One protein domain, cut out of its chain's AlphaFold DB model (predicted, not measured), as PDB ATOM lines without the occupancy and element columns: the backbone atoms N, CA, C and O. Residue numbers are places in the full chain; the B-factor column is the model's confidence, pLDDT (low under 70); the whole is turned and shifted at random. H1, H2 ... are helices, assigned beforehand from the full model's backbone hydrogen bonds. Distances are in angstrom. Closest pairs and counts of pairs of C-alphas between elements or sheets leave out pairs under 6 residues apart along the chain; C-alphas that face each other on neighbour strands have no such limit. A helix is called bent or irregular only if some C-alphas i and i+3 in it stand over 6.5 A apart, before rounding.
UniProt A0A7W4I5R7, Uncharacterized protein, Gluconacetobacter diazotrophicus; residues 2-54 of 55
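Overview. This is residues 2 to 54 of the 55 residues of an uncharacterized protein of Gluconacetobacter diazotrophicus (UniProt A0A7W4I5R7). The model is a long hook: one long, slightly kinked helix, H1, makes the length, and after a tight link a short helix, H2, folds back beside its last part without touching it. Residues 2 to 28 of H1 stick out free. The 53 printed residues hold two named helices, H1 then H2, and no named strand; the class is all helix, with 47 residues in the two helices. The whole is extended, with a radius of gyration of the C-alphas of 17.9 A, and its outline is a rod spanning 57 by 21 by 14 A.

Along the chain. H1 takes residues 2 to 35 and measures 50.1 A from first to last C-alpha. It begins with C-alpha 2 at (213.361, 172.112, 291.097) and ends with C-alpha 35 at (224.758, 148.256, 248.487). H2 takes residues 41 to 53, 18.4 A from first to last C-alpha, and ends with C-alpha 53 at (240.609, 148.918, 264.594).

Arrangement. H1 has a kink of 26 degrees near residue 21, and neither helix is bent or irregular. The link from H1 to H2, 5 residues, is tight. H1 and H2 are apart, with no C-alpha of the one within 8 A of the other. In H2 every O i to N i+4 pair is within hydrogen-bond range; in H1 26 of 30 are.

Size, cuts and confidence. The two C-alphas farthest apart are those of Lys 2 and Lys 39, at 56.6 A, and the C-alphas of Lys 2 and Gly 54 are 43.9 A apart. The printed part has no cut, and its one link is not long. The mean pLDDT of the printed part is 71.7; residue 2, residues 15 to 30 and residue 54 are under 70.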
ATOM      1  N   LYS A   2     213.496 171.748 292.535       69.75
ATOM      2  CA  LYS A   2     213.361 172.112 291.097       69.75
ATOM      3  C   LYS A   2     214.691 172.333 290.352       69.75
ATOM      4  O   LYS A   2     214.841 171.864 289.236       69.75
ATOM      5  N   ARG A   3     215.674 172.981 290.991       75.94
ATOM      6  CA  ARG A   3     217.015 173.229 290.417       75.94
ATOM      7  C   ARG A   3     217.851 171.956 290.222       75.94
ATOM      8  O   ARG A   3     218.603 171.872 289.263       75.94
ATOM      9  N   ILE A   4     217.685 170.972 291.107       84.44
ATOM     10  CA  ILE A   4     218.385 169.680 291.035       84.44
ATOM     11  C   ILE A   4     217.779 168.836 289.910       84.44
ATOM     12  O   ILE A   4     218.508 168.271 289.106       84.44
ATOM     13  N   VAL A   5     216.445 168.832 289.804       82.94
ATOM     14  CA  VAL A   5     215.724 168.167 288.709       82.94
ATOM     15  C   VAL A   5     216.100 168.780 287.359       82.94
ATOM     16  O   VAL A   5     216.412 168.044 286.432       82.94
ATOM     17  N   LEU A   6     216.154 170.114 287.255       84.62
ATOM     18  CA  LEU A   6     216.599 170.782 286.027       84.62
ATOM     19  C   LEU A   6     218.042 170.412 285.660       84.62
ATOM     20  O   LEU A   6     218.322 170.126 284.500       84.62
ATOM     21  N   GLY A   7     218.943 170.384 286.647       85.31
ATOM     22  CA  GLY A   7     220.334 169.976 286.440       85.31
ATOM     23  C   GLY A   7     220.459 168.532 285.947       85.31
ATOM     24  O   GLY A   7     221.203 168.274 285.006       85.31
ATOM     25  N   ALA A   8     219.683 167.607 286.517       82.75
ATOM     26  CA  ALA A   8     219.675 166.204 286.106       82.75
ATOM     27  C   ALA A   8     219.134 166.007 284.678       82.75
ATOM     28  O   ALA A   8     219.695 165.228 283.912       82.75
ATOM     29  N   VAL A   9     218.084 166.742 284.293       85.88
ATOM     30  CA  VAL A   9     217.521 166.690 282.930       85.88
ATOM     31  C   VAL A   9     218.519 167.216 281.898       85.88
ATOM     32  O   VAL A   9     218.697 166.602 280.848       85.88
ATOM     33  N   LEU A  10     219.205 168.321 282.198       81.62
ATOM     34  CA  LEU A  10     220.232 168.871 281.311       81.62
ATOM     35  C   LEU A  10     221.417 167.914 281.156       81.62
ATOM     36  O   LEU A  10     221.885 167.704 280.039       81.62
ATOM     37  N   LEU A  11     221.860 167.286 282.248       80.50
ATOM     38  CA  LEU A  11     222.926 166.289 282.204       80.50
ATOM     39  C   LEU A  11     222.532 165.078 281.340       80.50
ATOM     40  O   LEU A  11     223.320 164.645 280.505       80.50
ATOM     41  N   ALA A  12     221.294 164.589 281.471       79.00
ATOM     42  CA  ALA A  12     220.785 163.475 280.671       79.00
ATOM     43  C   ALA A  12     220.708 163.801 279.167       79.00
ATOM     44  O   ALA A  12     221.047 162.958 278.335       79.00
ATOM     45  N   MET A  13     220.313 165.026 278.808       74.81
ATOM     46  CA  MET A  13     220.284 165.489 277.413       74.81
ATOM     47  C   MET A  13     221.686 165.522 276.791       74.81
ATOM     48  O   MET A  13     221.864 165.075 275.660       74.81
ATOM     49  N   VAL A  14     222.687 166.007 277.535       75.19
ATOM     50  CA  VAL A  14     224.087 166.061 277.075       75.19
ATOM     51  C   VAL A  14     224.675 164.658 276.915       75.19
ATOM     52  O   VAL A  14     225.388 164.394 275.952       75.19
ATOM     53  N   SER A  15     224.354 163.722 277.808       65.44
ATOM     54  CA  SER A  15     224.768 162.322 277.642       65.44
ATOM     55  C   SER A  15     224.083 161.646 276.446       65.44
ATOM     56  O   SER A  15     224.706 160.843 275.754       65.44
ATOM     57  N   GLY A  16     222.823 161.993 276.165       63.56
ATOM     58  CA  GLY A  16     222.074 161.455 275.028       63.56
ATOM     59  C   GLY A  16     222.617 161.895 273.664       63.56
ATOM     60  O   GLY A  16     222.615 161.102 272.724       63.56
ATOM     61  N   THR A  17     223.130 163.125 273.544       61.94
ATOM     62  CA  THR A  17     223.720 163.609 272.285       61.94
ATOM     63  C   THR A  17     225.057 162.944 271.965       61.94
ATOM     64  O   THR A  17     225.326 162.702 270.789       61.94
ATOM     65  N   LEU A  18     225.863 162.568 272.969       56.50
ATOM     66  CA  LEU A  18     227.087 161.788 272.739       56.50
ATOM     67  C   LEU A  18     226.771 160.405 272.143       56.50
ATOM     68  O   LEU A  18     227.373 160.026 271.141       56.50
ATOM     69  N   ALA A  19     225.778 159.696 272.688       57.88
ATOM     70  CA  ALA A  19     225.350 158.396 272.158       57.88
ATOM     71  C   ALA A  19     224.714 158.502 270.753       57.88
ATOM     72  O   ALA A  19     224.798 157.579 269.942       57.88
ATOM     73  N   ALA A  20     224.099 159.644 270.427       55.72
ATOM     74  CA  ALA A  20     223.541 159.894 269.099       55.72
ATOM     75  C   ALA A  20     224.619 160.107 268.015       55.72
ATOM     76  O   ALA A  20     224.379 159.784 266.850       55.72
ATOM     77  N   CYS A  21     225.811 160.597 268.375       56.97
ATOM     78  CA  CYS A  21     226.924 160.748 267.433       56.97
ATOM     79  C   CYS A  21     227.495 159.397 266.960       56.97
ATOM     80  O   CYS A  21     227.839 159.272 265.784       56.97
ATOM     81  N   GLU A  22     227.536 158.365 267.813       53.78
ATOM     82  CA  GLU A  22     227.912 156.998 267.399       53.78
ATOM     83  C   GLU A  22     226.867 156.368 266.466       53.78
ATOM     84  O   GLU A  22     227.209 155.693 265.491       53.78
ATOM     85  N   GLN A  23     225.583 156.649 266.700       53.19
ATOM     86  CA  GLN A  23     224.487 156.067 265.923       53.19
ATOM     87  C   GLN A  23     224.464 156.517 264.448       53.19
ATOM     88  O   GLN A  23     223.969 155.796 263.581       53.19
ATOM     89  N   HIS A  24     225.047 157.674 264.117       52.78
ATOM     90  CA  HIS A  24     225.155 158.125 262.726       52.78
ATOM     91  C   HIS A  24     226.165 157.286 261.915       52.78
ATOM     92  O   HIS A  24     225.935 156.995 260.738       52.78
ATOM     93  N   ARG A  25     227.262 156.832 262.536       56.34
ATOM     94  CA  ARG A  25     228.292 156.020 261.861       56.34
ATOM     95  C   ARG A  25     227.794 154.611 261.546       56.34
ATOM     96  O   ARG A  25     228.035 154.114 260.445       56.34
ATOM     97  N   THR A  26     227.047 154.004 262.465       59.88
ATOM     98  CA  THR A  26     226.517 152.643 262.296       59.88
ATOM     99  C   THR A  26     225.417 152.571 261.235       59.88
ATOM    100  O   THR A  26     225.344 151.591 260.493       59.88
ATOM    101  N   PHE A  27     224.604 153.623 261.083       62.00
ATOM    102  CA  PHE A  27     223.580 153.684 260.036       62.00
ATOM    103  C   PHE A  27     224.186 153.722 258.625       62.00
ATOM    104  O   PHE A  27     223.790 152.933 257.765       62.00
ATOM    105  N   GLY A  28     225.182 154.585 258.390       64.38
ATOM    106  CA  GLY A  28     225.855 154.682 257.089       64.38
ATOM    107  C   GLY A  28     226.514 153.366 256.665       64.38
ATOM    108  O   GLY A  28     226.390 152.950 255.516       64.38
ATOM    109  N   GLN A  29     227.130 152.656 257.612       64.06
ATOM    110  CA  GLN A  29     227.721 151.335 257.376       64.06
ATOM    111  C   GLN A  29     226.673 150.278 257.017       64.06
ATOM    112  O   GLN A  29     226.901 149.457 256.134       64.06
ATOM    113  N   LYS A  30     225.497 150.322 257.652       69.94
ATOM    114  CA  LYS A  30     224.391 149.396 257.370       69.94
ATOM    115  C   LYS A  30     223.825 149.589 255.961       69.94
ATOM    116  O   LYS A  30     223.466 148.616 255.300       69.94
ATOM    117  N   VAL A  31     223.776 150.836 255.491       75.44
ATOM    118  CA  VAL A  31     223.409 151.161 254.105       75.44
ATOM    119  C   VAL A  31     224.499 150.697 253.134       75.44
ATOM    120  O   VAL A  31     224.180 150.050 252.141       75.44
ATOM    121  N   GLN A  32     225.777 150.940 253.436       72.88
ATOM    122  CA  GLN A  32     226.892 150.487 252.594       72.88
ATOM    123  C   GLN A  32     226.945 148.963 252.458       72.88
ATOM    124  O   GLN A  32     227.051 148.474 251.341       72.88
ATOM    125  N   ASP A  33     226.770 148.209 253.544       71.88
ATOM    126  CA  ASP A  33     226.734 146.740 253.504       71.88
ATOM    127  C   ASP A  33     225.491 146.189 252.770       71.88
ATOM    128  O   ASP A  33     225.445 145.008 252.429       71.88
ATOM    129  N   THR A  34     224.472 147.022 252.523       72.69
ATOM    130  CA  THR A  34     223.312 146.661 251.690       72.69
ATOM    131  C   THR A  34     223.598 146.885 250.201       72.69
ATOM    132  O   THR A  34     223.125 146.118 249.366       72.69
ATOM    133  N   LEU A  35     224.374 147.922 249.864       72.50
ATOM    134  CA  LEU A  35     224.758 148.256 248.487       72.50
ATOM    135  C   LEU A  35     225.964 147.437 247.997       72.50
ATOM    136  O   LEU A  35     226.006 147.054 246.831       72.50
ATOM    137  N   ASP A  36     226.907 147.134 248.890       73.81
ATOM    138  CA  ASP A  36     228.052 146.247 248.674       73.81
ATOM    139  C   ASP A  36     228.038 145.132 249.736       73.81
ATOM    140  O   ASP A  36     228.718 145.216 250.770       73.81
ATOM    141  N   PRO A  37     227.197 144.101 249.536       72.69
ATOM    142  CA  PRO A  37     227.107 143.002 250.473       72.69
ATOM    143  C   PRO A  37     228.411 142.195 250.460       72.69
ATOM    144  O   PRO A  37     228.886 141.801 249.392       72.69
ATOM    145  N   PRO A  38     228.973 141.878 251.636       70.75
ATOM    146  CA  PRO A  38     230.197 141.094 251.719       70.75
ATOM    147  C   PRO A  38     229.959 139.698 251.136       70.75
ATOM    148  O   PRO A  38     229.027 138.992 251.546       70.75
ATOM    149  N   LYS A  39     230.815 139.300 250.190       75.81
ATOM    150  CA  LYS A  39     230.622 138.123 249.326       75.81
ATOM    151  C   LYS A  39     230.873 136.801 250.056       75.81
ATOM    152  O   LYS A  39     230.515 135.743 249.547       75.81
ATOM    153  N   GLY A  40     231.442 136.850 251.264       79.12
ATOM    154  CA  GLY A  40     231.639 135.671 252.103       79.12
ATOM    155  C   GLY A  40     231.922 135.965 253.583       79.12
ATOM    156  O   GLY A  40     232.137 137.117 253.971       79.12
ATOM    157  N   PRO A  41     231.945 134.919 254.436       71.75
ATOM    158  CA  PRO A  41     232.163 135.050 255.882       71.75
ATOM    159  C   PRO A  41     233.521 135.663 256.253       71.75
ATOM    160  O   PRO A  41     233.602 136.436 257.204       71.75
ATOM    161  N   GLY A  42     234.571 135.368 255.478       79.25
ATOM    162  CA  GLY A  42     235.906 135.939 255.691       79.25
ATOM    163  C   GLY A  42     235.954 137.449 255.451       79.25
ATOM    164  O   GLY A  42     236.572 138.178 256.219       79.25
ATOM    165  N   GLU A  43     235.224 137.938 254.446       75.06
ATOM    166  CA  GLU A  43     235.133 139.369 254.152       75.06
ATOM    167  C   GLU A  43     234.324 140.112 255.223       75.06
ATOM    168  O   GLU A  43     234.712 141.196 255.643       75.06
ATOM    169  N   ARG A  44     233.254 139.495 255.752       77.12
ATOM    170  CA  ARG A  44     232.502 140.029 256.907       77.12
ATOM    171  C   ARG A  44     233.387 140.189 258.137       77.12
ATOM    172  O   ARG A  44     233.350 141.238 258.774       77.12
ATOM    173  N   ALA A  45     234.167 139.156 258.455       78.38
ATOM    174  CA  ALA A  45     235.066 139.160 259.602       78.38
ATOM    175  C   ALA A  45     236.174 140.211 259.436       78.38
ATOM    176  O   ALA A  45     236.364 141.035 260.328       78.38
ATOM    177  N   GLY A  46     236.820 140.269 258.267       81.12
ATOM    178  CA  GLY A  46     237.812 141.300 257.951       81.12
ATOM    179  C   GLY A  46     237.243 142.715 258.078       81.12
ATOM    180  O   GLY A  46     237.814 143.540 258.781       81.12
ATOM    181  N   ARG A  47     236.053 142.963 257.513       78.12
ATOM    182  CA  ARG A  47     235.349 144.253 257.601       78.12
ATOM    183  C   ARG A  47     234.931 144.585 259.041       78.12
ATOM    184  O   ARG A  47     234.904 145.748 259.418       78.12
ATOM    185  N   SER A  48     234.609 143.594 259.879       77.44
ATOM    186  CA  SER A  48     234.319 143.824 261.306       77.44
ATOM    187  C   SER A  48     235.558 144.172 262.133       77.44
ATOM    188  O   SER A  48     235.471 145.041 262.995       77.44
ATOM    189  N   ILE A  49     236.703 143.544 261.850       78.69
ATOM    190  CA  ILE A  49     237.966 143.817 262.551       78.69
ATOM    191  C   ILE A  49     238.534 145.170 262.119       78.69
ATOM    192  O   ILE A  49     238.966 145.945 262.968       78.69
ATOM    193  N   ASP A  50     238.464 145.483 260.826       78.62
ATOM    194  CA  ASP A  50     238.823 146.794 260.284       78.62
ATOM    195  C   ASP A  50     237.995 147.914 260.935       78.62
ATOM    196  O   ASP A  50     238.555 148.881 261.433       78.62
ATOM    197  N   ARG A  51     236.676 147.733 261.095       72.81
ATOM    198  CA  ARG A  51     235.823 148.691 261.829       72.81
ATOM    199  C   ARG A  51     236.161 148.828 263.311       72.81
ATOM    200  O   ARG A  51     235.955 149.897 263.866       72.81
ATOM    201  N   ALA A  52     236.610 147.754 263.955       75.19
ATOM    202  CA  ALA A  52     236.992 147.781 265.367       75.19
ATOM    203  C   ALA A  52     238.385 148.398 265.593       75.19
ATOM    204  O   ALA A  52     238.702 148.788 266.713       75.19
ATOM    205  N   THR A  53     239.207 148.465 264.541       77.62
ATOM    206  CA  THR A  53     240.609 148.918 264.594       77.62
ATOM    207  C   THR A  53     240.822 150.262 263.881       77.62
ATOM    208  O   THR A  53     241.832 150.927 264.103       77.62
ATOM    209  N   GLY A  54     239.881 150.683 263.035       63.09
ATOM    210  CA  GLY A  54     239.855 151.991 262.394       63.09
ATOM    211  C   GLY A  54     239.583 153.091 263.418       63.09
ATOM    212  O   GLY A  54     238.492 153.158 263.973       63.09
TER     213      GLY A  54